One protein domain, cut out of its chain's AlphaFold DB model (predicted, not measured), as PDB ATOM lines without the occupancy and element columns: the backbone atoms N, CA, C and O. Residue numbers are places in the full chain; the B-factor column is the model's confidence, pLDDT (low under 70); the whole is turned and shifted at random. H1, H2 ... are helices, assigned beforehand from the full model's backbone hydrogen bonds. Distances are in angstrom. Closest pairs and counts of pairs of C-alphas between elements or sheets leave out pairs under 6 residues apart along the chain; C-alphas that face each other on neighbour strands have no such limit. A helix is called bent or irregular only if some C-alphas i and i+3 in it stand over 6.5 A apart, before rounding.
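What this domain is: This is residues 2 to 66 of the 137 residues of the protein "Cell division protein FtsK" of Streptosporangium nondiastaticum (UniProt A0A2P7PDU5). One long helix, H2, makes the longest axis; the short helices H1 and H3 pack on it at separate places, and residues 42 to 58 fold back, 46 to 47 pairing in parallel with residues 2 to 3. The printed part has 65 residues, under half of them in its three helices, with no named strand: all helix. It is compact, with a radius of gyration of the C-alphas of 12.0 A, spanning 37 by 24 by 17 A.

How they stand to each other: H1, residues 7 to 10, touches H2, residues 18 to 41, at residues 24 to 28 alone; the closest C-alphas, Phe 10 and Arg 24, are 5.6 A apart. H3, residues 59 to 62, touches H2 at residues 28 to 35 alone; the closest C-alphas, Thr 32 and Val 61, are 5.0 A apart. H1 and H3 are apart. H2 has a kink of 40 degrees near residue 35 and is irregular, C-alphas 36 and 39 being 7.1 A apart. In H2, 17 of 20 O i to N i+4 pairs are within hydrogen-bond range; H1 and H3 are too short for such a pair.

Where its parts are: H1 begins at C-alpha 7, (268.129, 162.355, 267.653). H2 is 33.2 A long. H3 ends at C-alpha 62, (263.641, 173.889, 268.409).

The domain as a whole: The printed part has no cut. The link from H2 to H3 is long. Residues 54 to 55 have pLDDT under 70.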
ATOM      1  N   GLY A   2     278.420 171.636 264.131       90.88
ATOM      2  CA  GLY A   2     277.451 170.826 263.387       90.88
ATOM      3  C   GLY A   2     277.193 169.521 264.127       90.88
ATOM      4  O   GLY A   2     278.148 168.818 264.444       90.88
ATOM      5  N   ILE A   3     275.927 169.232 264.414       91.25
ATOM      6  CA  ILE A   3     275.464 168.012 265.069       91.25
ATOM      7  C   ILE A   3     274.724 167.186 264.023       91.25
ATOM      8  O   ILE A   3     273.635 167.558 263.584       91.25
ATOM      9  N   ASP A   4     275.345 166.091 263.599       90.50
ATOM     10  CA  ASP A   4     274.717 165.131 262.698       90.50
ATOM     11  C   ASP A   4     273.914 164.095 263.491       90.50
ATOM     12  O   ASP A   4     274.279 163.746 264.614       90.50
ATOM     13  N   GLU A   5     272.815 163.624 262.906       90.12
ATOM     14  CA  GLU A   5     271.892 162.661 263.512       90.12
ATOM     15  C   GLU A   5     271.499 163.035 264.954       90.12
ATOM     16  O   GLU A   5     271.645 162.270 265.911       90.12
ATOM     17  N   THR A   6     270.995 164.260 265.105       89.56
ATOM     18  CA  THR A   6     270.717 164.927 266.388       89.56
ATOM     19  C   THR A   6     269.876 164.077 267.357       89.56
ATOM     20  O   THR A   6     270.106 164.090 268.566       89.56
ATOM     21  N   GLN A   7     268.944 163.268 266.850       85.25
ATOM     22  CA  GLN A   7     268.129 162.355 267.653       85.25
ATOM     23  C   GLN A   7     268.953 161.347 268.458       85.25
ATOM     24  O   GLN A   7     268.505 160.941 269.526       85.25
ATOM     25  N   SER A   8     270.136 160.948 267.974       88.31
ATOM     26  CA  SER A   8     270.981 159.946 268.635       88.31
ATOM     27  C   SER A   8     271.426 160.403 270.027       88.31
ATOM     28  O   SER A   8     271.511 159.590 270.949       88.31
ATOM     29  N   PHE A   9     271.602 161.714 270.198       88.94
ATOM     30  CA  PHE A   9     271.954 162.350 271.460       88.94
ATOM     31  C   PHE A   9     270.768 162.360 272.436       88.94
ATOM     32  O   PHE A   9     270.906 161.995 273.603       88.94
ATOM     33  N   PHE A  10     269.567 162.685 271.953       87.44
ATOM     34  CA  PHE A  10     268.357 162.747 272.781       87.44
ATOM     35  C   PHE A  10     267.701 161.389 273.043       87.44
ATOM     36  O   PHE A  10     266.830 161.275 273.906       87.44
ATOM     37  N   SER A  11     268.105 160.345 272.324       87.44
ATOM     38  CA  SER A  11     267.694 158.964 272.574       87.44
ATOM     39  C   SER A  11     268.794 158.120 273.215       87.44
ATOM     40  O   SER A  11     268.680 156.896 273.217       87.44
ATOM     41  N   PHE A  12     269.860 158.741 273.732       89.12
ATOM     42  CA  PHE A  12     271.003 158.024 274.287       89.12
ATOM     43  C   PHE A  12     270.605 157.082 275.436       89.12
ATOM     44  O   PHE A  12     269.930 157.477 276.394       89.12
ATOM     45  N   GLY A  13     271.075 155.836 275.350       89.94
ATOM     46  CA  GLY A  13     270.971 154.834 276.406       89.94
ATOM     47  C   GLY A  13     269.551 154.334 276.710       89.94
ATOM     48  O   GLY A  13     268.573 154.584 276.010       89.94
ATOM     49  N   ASN A  14     269.442 153.571 277.797       91.94
ATOM     50  CA  ASN A  14     268.171 153.068 278.318       91.94
ATOM     51  C   ASN A  14     267.341 154.199 278.963       91.94
ATOM     52  O   ASN A  14     267.829 154.906 279.846       91.94
ATOM     53  N   LYS A  15     266.069 154.337 278.565       87.19
ATOM     54  CA  LYS A  15     265.130 155.340 279.100       87.19
ATOM     55  C   LYS A  15     264.820 155.165 280.590       87.19
ATOM     56  O   LYS A  15     264.578 156.162 281.262       87.19
ATOM     57  N   SER A  16     264.864 153.934 281.098       91.88
ATOM     58  CA  SER A  16     264.587 153.610 282.503       91.88
ATOM     59  C   SER A  16     265.813 153.737 283.411       91.88
ATOM     60  O   SER A  16     265.688 153.615 284.625       91.88
ATOM     61  N   ASN A  17     267.004 153.958 282.845       96.62
ATOM     62  CA  ASN A  17     268.224 154.172 283.617       96.62
ATOM     63  C   ASN A  17     268.362 155.667 283.968       96.62
ATOM     64  O   ASN A  17     268.249 156.531 283.094       96.62
ATOM     65  N   LYS A  18     268.606 155.955 285.252       95.75
ATOM     66  CA  LYS A  18     268.715 157.317 285.797       95.75
ATOM     67  C   LYS A  18     269.938 158.071 285.266       95.75
ATOM     68  O   LYS A  18     269.779 159.199 284.825       95.75
ATOM     69  N   GLU A  19     271.108 157.442 285.235       96.12
ATOM     70  CA  GLU A  19     272.356 158.052 284.743       96.12
ATOM     71  C   GLU A  19     272.238 158.417 283.259       96.12
ATOM     72  O   GLU A  19     272.555 159.527 282.847       96.12
ATOM     73  N   HIS A  20     271.675 157.520 282.441       95.00
ATOM     74  CA  HIS A  20     271.417 157.822 281.031       95.00
ATOM     75  C   HIS A  20     270.423 158.970 280.850       95.00
ATOM     76  O   HIS A  20     270.495 159.694 279.860       95.00
ATOM     77  N   ARG A  21     269.464 159.125 281.769       94.00
ATOM     78  CA  ARG A  21     268.551 160.267 281.751       94.00
ATOM     79  C   ARG A  21     269.285 161.564 282.066       94.00
ATOM     80  O   ARG A  21     269.099 162.514 281.320       94.00
ATOM     81  N   GLU A  22     270.114 161.574 283.101       95.31
ATOM     82  CA  GLU A  22     270.909 162.746 283.485       95.31
ATOM     83  C   GLU A  22     271.809 163.205 282.328       95.31
ATOM     84  O   GLU A  22     271.812 164.385 282.000       95.31
ATOM     85  N   ILE A  23     272.437 162.270 281.606       94.88
ATOM     86  CA  ILE A  23     273.230 162.577 280.402       94.88
ATOM     87  C   ILE A  23     272.382 163.247 279.308       94.88
ATOM     88  O   ILE A  23     272.810 164.218 278.688       94.88
ATOM     89  N   ARG A  24     271.172 162.742 279.039       92.50
ATOM     90  CA  ARG A  24     270.283 163.355 278.034       92.50
ATOM     91  C   ARG A  24     269.826 164.752 278.450       92.50
ATOM     92  O   ARG A  24     269.696 165.615 277.583       92.50
ATOM     93  N   ASP A  25     269.567 164.950 279.739       93.19
ATOM     94  CA  ASP A  25     269.152 166.238 280.291       93.19
ATOM     95  C   ASP A  25     270.309 167.257 280.182       93.19
ATOM     96  O   ASP A  25     270.100 168.346 279.653       93.19
ATOM     97  N   GLU A  26     271.546 166.866 280.512       94.62
ATOM     98  CA  GLU A  26     272.749 167.702 280.352       94.62
ATOM     99  C   GLU A  26     273.003 168.093 278.885       94.62
ATOM    100  O   GLU A  26     273.216 169.263 278.564       94.62
ATOM    101  N   ILE A  27     272.918 167.132 277.957       93.56
ATOM    102  CA  ILE A  27     273.054 167.394 276.514       93.56
ATOM    103  C   ILE A  27     272.009 168.413 276.045       93.56
ATOM    104  O   ILE A  27     272.307 169.319 275.261       93.56
ATOM    105  N   ARG A  28     270.763 168.253 276.498       92.44
ATOM    106  CA  ARG A  28     269.648 169.129 276.135       92.44
ATOM    107  C   ARG A  28     269.846 170.546 276.658       92.44
ATOM    108  O   ARG A  28     269.613 171.494 275.903       92.44
ATOM    109  N   GLU A  29     270.282 170.693 277.903       94.19
ATOM    110  CA  GLU A  29     270.624 171.989 278.489       94.19
ATOM    111  C   GLU A  29     271.763 172.649 277.707       94.19
ATOM    112  O   GLU A  29     271.589 173.762 277.209       94.19
ATOM    113  N   GLY A  30     272.855 171.924 277.456       94.00
ATOM    114  CA  GLY A  30     273.995 172.435 276.693       94.00
ATOM    115  C   GLY A  30     273.622 172.888 275.278       94.00
ATOM    116  O   GLY A  30     273.998 173.978 274.847       94.00
ATOM    117  N   PHE A  31     272.827 172.106 274.541       93.69
ATOM    118  CA  PHE A  31     272.355 172.511 273.210       93.69
ATOM    119  C   PHE A  31     271.403 173.707 273.253       93.69
ATOM    120  O   PHE A  31     271.438 174.550 272.350       93.69
ATOM    121  N   THR A  32     270.585 173.819 274.297       93.19
ATOM    122  CA  THR A  32     269.706 174.975 274.500       93.19
ATOM    123  C   THR A  32     270.515 176.239 274.784       93.19
ATOM    124  O   THR A  32     270.263 177.273 274.167       93.19
ATOM    125  N   GLU A  33     271.512 176.167 275.665       93.50
ATOM    126  CA  GLU A  33     272.403 177.287 275.975       93.50
ATOM    127  C   GLU A  33     273.233 177.709 274.766       93.50
ATOM    128  O   GLU A  33     273.281 178.896 274.444       93.50
ATOM    129  N   LEU A  34     273.814 176.754 274.035       92.94
ATOM    130  CA  LEU A  34     274.551 177.047 272.806       92.94
ATOM    131  C   LEU A  34     273.660 177.715 271.754       92.94
ATOM    132  O   LEU A  34     274.109 178.639 271.081       92.94
ATOM    133  N   SER A  35     272.401 177.293 271.621       92.44
ATOM    134  CA  SER A  35     271.472 177.901 270.659       92.44
ATOM    135  C   SER A  35     271.043 179.314 271.074       92.44
ATOM    136  O   SER A  35     270.851 180.169 270.214       92.44
ATOM    137  N   LYS A  36     270.916 179.576 272.382       92.50
ATOM    138  CA  LYS A  36     270.527 180.888 272.931       92.50
ATOM    139  C   LYS A  36     271.672 181.895 272.955       92.50
ATOM    140  O   LYS A  36     271.500 183.043 272.560       92.50
ATOM    141  N   LEU A  37     272.822 181.480 273.477       93.94
ATOM    142  CA  LEU A  37     273.944 182.359 273.817       93.94
ATOM    143  C   LEU A  37     275.062 182.300 272.780       93.94
ATOM    144  O   LEU A  37     275.780 183.282 272.600       93.94
ATOM    145  N   GLY A  38     275.196 181.173 272.077       93.50
ATOM    146  CA  GLY A  38     276.226 180.963 271.064       93.50
ATOM    147  C   GLY A  38     276.326 182.099 270.046       93.50
ATOM    148  O   GLY A  38     277.440 182.583 269.832       93.50
ATOM    149  N   PRO A  39     275.212 182.608 269.479       92.44
ATOM    150  CA  PRO A  39     275.275 183.691 268.501       92.44
ATOM    151  C   PRO A  39     275.992 184.948 269.011       92.44
ATOM    152  O   PRO A  39     276.744 185.563 268.256       92.44
ATOM    153  N   ALA A  40     275.837 185.297 270.294       94.62
ATOM    154  CA  ALA A  40     276.475 186.474 270.892       94.62
ATOM    155  C   ALA A  40     278.008 186.358 270.966       94.62
ATOM    156  O   ALA A  40     278.703 187.370 271.010       94.62
ATOM    157  N   VAL A  41     278.536 185.133 270.948       95.19
ATOM    158  CA  VAL A  41     279.976 184.831 270.980       95.19
ATOM    159  C   VAL A  41     280.486 184.260 269.653       95.19
ATOM    160  O   VAL A  41     281.584 183.714 269.585       95.19
ATOM    161  N   GLY A  42     279.698 184.376 268.578       93.31
ATOM    162  CA  GLY A  42     280.074 183.910 267.241       93.31
ATOM    163  C   GLY A  42     279.969 182.394 267.032       93.31
ATOM    164  O   GLY A  42     280.484 181.874 266.042       93.31
ATOM    165  N   ILE A  43     279.294 181.666 267.923       93.69
ATOM    166  CA  ILE A  43     279.055 180.226 267.794       93.69
ATOM    167  C   ILE A  43     277.698 179.983 267.138       93.69
ATOM    168  O   ILE A  43     276.653 180.382 267.642       93.69
ATOM    169  N   TRP A  44     277.721 179.250 266.030       92.44
ATOM    170  CA  TRP A  44     276.522 178.779 265.339       92.44
ATOM    171  C   TRP A  44     276.335 177.290 265.590       92.44
ATOM    172  O   TRP A  44     277.304 176.534 265.481       92.44
ATOM    173  N   VAL A  45     275.112 176.855 265.883       92.75
ATOM    174  CA  VAL A  45     274.771 175.434 266.026       92.75
ATOM    175  C   VAL A  45     273.885 175.007 264.865       92.75
ATOM    176  O   VAL A  45     272.907 175.677 264.545       92.75
ATOM    177  N   ILE A  46     274.241 173.898 264.225       93.19
ATOM    178  CA  ILE A  46     273.481 173.301 263.127       93.19
ATOM    179  C   ILE A  46     273.052 171.911 263.579       93.19
ATOM    180  O   ILE A  46     273.912 171.078 263.858       93.19
ATOM    181  N   PHE A  47     271.745 171.666 263.628       92.94
ATOM    182  CA  PHE A  47     271.168 170.356 263.928       92.94
ATOM    183  C   PHE A  47     270.713 169.690 262.630       92.94
ATOM    184  O   PHE A  47     269.875 170.237 261.912       92.94
ATOM    185  N   ALA A  48     271.261 168.517 262.331       92.38
ATOM    186  CA  ALA A  48     270.888 167.700 261.183       92.38
ATOM    187  C   ALA A  48     270.358 166.333 261.639       92.38
ATOM    188  O   ALA A  48     270.696 165.840 262.716       92.38
ATOM    189  N   THR A  49     269.474 165.747 260.837       91.19
ATOM    190  CA  THR A  49     268.802 164.475 261.129       91.19
ATOM    191  C   THR A  49     268.265 163.853 259.847       91.19
ATOM    192  O   THR A  49     267.749 164.563 258.981       91.19
ATOM    193  N   GLN A  50     268.361 162.529 259.728       87.12
ATOM    194  CA  GLN A  50     267.706 161.782 258.651       87.12
ATOM    195  C   GLN A  50     266.347 161.216 259.076       87.12
ATOM    196  O   GLN A  50     265.469 161.017 258.238       87.12
ATOM    197  N   GLN A  51     266.155 160.956 260.374       84.19
ATOM    198  CA  GLN A  51     264.912 160.406 260.909       84.19
ATOM    199  C   GLN A  51     264.184 161.449 261.744       84.19
ATOM    200  O   GLN A  51     264.396 161.591 262.951       84.19
ATOM    201  N   VAL A  52     263.257 162.144 261.097       84.44
ATOM    202  CA  VAL A  52     262.369 163.087 261.767       84.44
ATOM    203  C   VAL A  52     261.301 162.307 262.547       84.44
ATOM    204  O   VAL A  52     260.397 161.704 261.978       84.44
ATOM    205  N   ARG A  53     261.434 162.290 263.872       76.94
ATOM    206  CA  ARG A  53     260.615 161.591 264.871       76.94
ATOM    207  C   ARG A  53     260.339 162.515 266.054       76.94
ATOM    208  O   ARG A  53     260.874 163.619 266.148       76.94
ATOM    209  N   GLU A  54     259.544 162.032 267.006       68.94
ATOM    210  CA  GLU A  54     259.214 162.784 268.217       68.94
ATOM    211  C   GLU A  54     260.434 163.306 268.987       68.94
ATOM    212  O   GLU A  54     260.459 164.454 269.426       68.94
ATOM    213  N   SER A  55     261.477 162.486 269.076       68.44
ATOM    214  CA  SER A  55     262.704 162.772 269.817       68.44
ATOM    215  C   SER A  55     263.781 163.502 269.012       68.44
ATOM    216  O   SER A  55     264.912 163.591 269.478       68.44
ATOM    217  N   THR A  56     263.491 163.966 267.793       74.19
ATOM    218  CA  THR A  56     264.545 164.470 266.901       74.19
ATOM    219  C   THR A  56     265.142 165.792 267.350       74.19
ATOM    220  O   THR A  56     266.360 165.936 267.341       74.19
ATOM    221  N   ILE A  57     264.298 166.735 267.770       81.94
ATOM    222  CA  ILE A  57     264.719 168.006 268.364       81.94
ATOM    223  C   ILE A  57     263.717 168.341 269.480       81.94
ATOM    224  O   ILE A  57     262.536 168.532 269.182       81.94
ATOM    225  N   PRO A  58     264.145 168.387 270.756       85.44
ATOM    226  CA  PRO A  58     263.332 168.851 271.872       85.44
ATOM    227  C   PRO A  58     262.815 170.274 271.651       85.44
ATOM    228  O   PRO A  58     263.486 171.108 271.044       85.44
ATOM    229  N   THR A  59     261.619 170.562 272.159       86.19
ATOM    230  CA  THR A  59     260.897 171.820 271.906       86.19
ATOM    231  C   THR A  59     261.686 173.073 272.292       86.19
ATOM    232  O   THR A  59     261.647 174.073 271.584       86.19
ATOM    233  N   ASP A  60     262.417 173.026 273.399       85.56
ATOM    234  CA  ASP A  60     263.284 174.103 273.888       85.56
ATOM    235  C   ASP A  60     264.481 174.370 272.971       85.56
ATOM    236  O   ASP A  60     264.825 175.530 272.746       85.56
ATOM    237  N   VAL A  61     265.065 173.332 272.370       88.44
ATOM    238  CA  VAL A  61     266.103 173.498 271.342       88.44
ATOM    239  C   VAL A  61     265.477 174.050 270.057       88.44
ATOM    240  O   VAL A  61     265.952 175.039 269.501       88.44
ATOM    241  N   ALA A  62     264.349 173.478 269.622       85.94
ATOM    242  CA  ALA A  62     263.641 173.889 268.409       85.94
ATOM    243  C   ALA A  62     263.154 175.350 268.451       85.94
ATOM    244  O   ALA A  62     263.110 176.012 267.410       85.94
ATOM    245  N   ALA A  63     262.817 175.861 269.639       86.56
ATOM    246  CA  ALA A  63     262.427 177.252 269.855       86.56
ATOM    247  C   ALA A  63     263.560 178.247 269.547       86.56
ATOM    248  O   ALA A  63     263.275 179.382 269.181       86.56
ATOM    249  N   ASN A  64     264.822 177.821 269.657       88.25
ATOM    250  CA  ASN A  64     265.999 178.651 269.380       88.25
ATOM    251  C   ASN A  64     266.621 178.356 268.000       88.25
ATOM    252  O   ASN A  64     267.472 179.102 267.525       88.25
ATOM    253  N   ALA A  65     266.174 177.297 267.318       87.56
ATOM    254  CA  ALA A  65     266.534 176.995 265.935       87.56
ATOM    255  C   ALA A  65     265.678 177.828 264.962       87.56
ATOM    256  O   ALA A  65     264.687 177.348 264.399       87.56
ATOM    257  N   VAL A  66     266.050 179.103 264.814       87.81
ATOM    258  CA  VAL A  66     265.301 180.117 264.047       87.81
ATOM    259  C   VAL A  66     265.379 179.887 262.535       87.81
ATOM    260  O   VAL A  66     264.401 180.105 261.818       87.81
TER     261      VAL A  66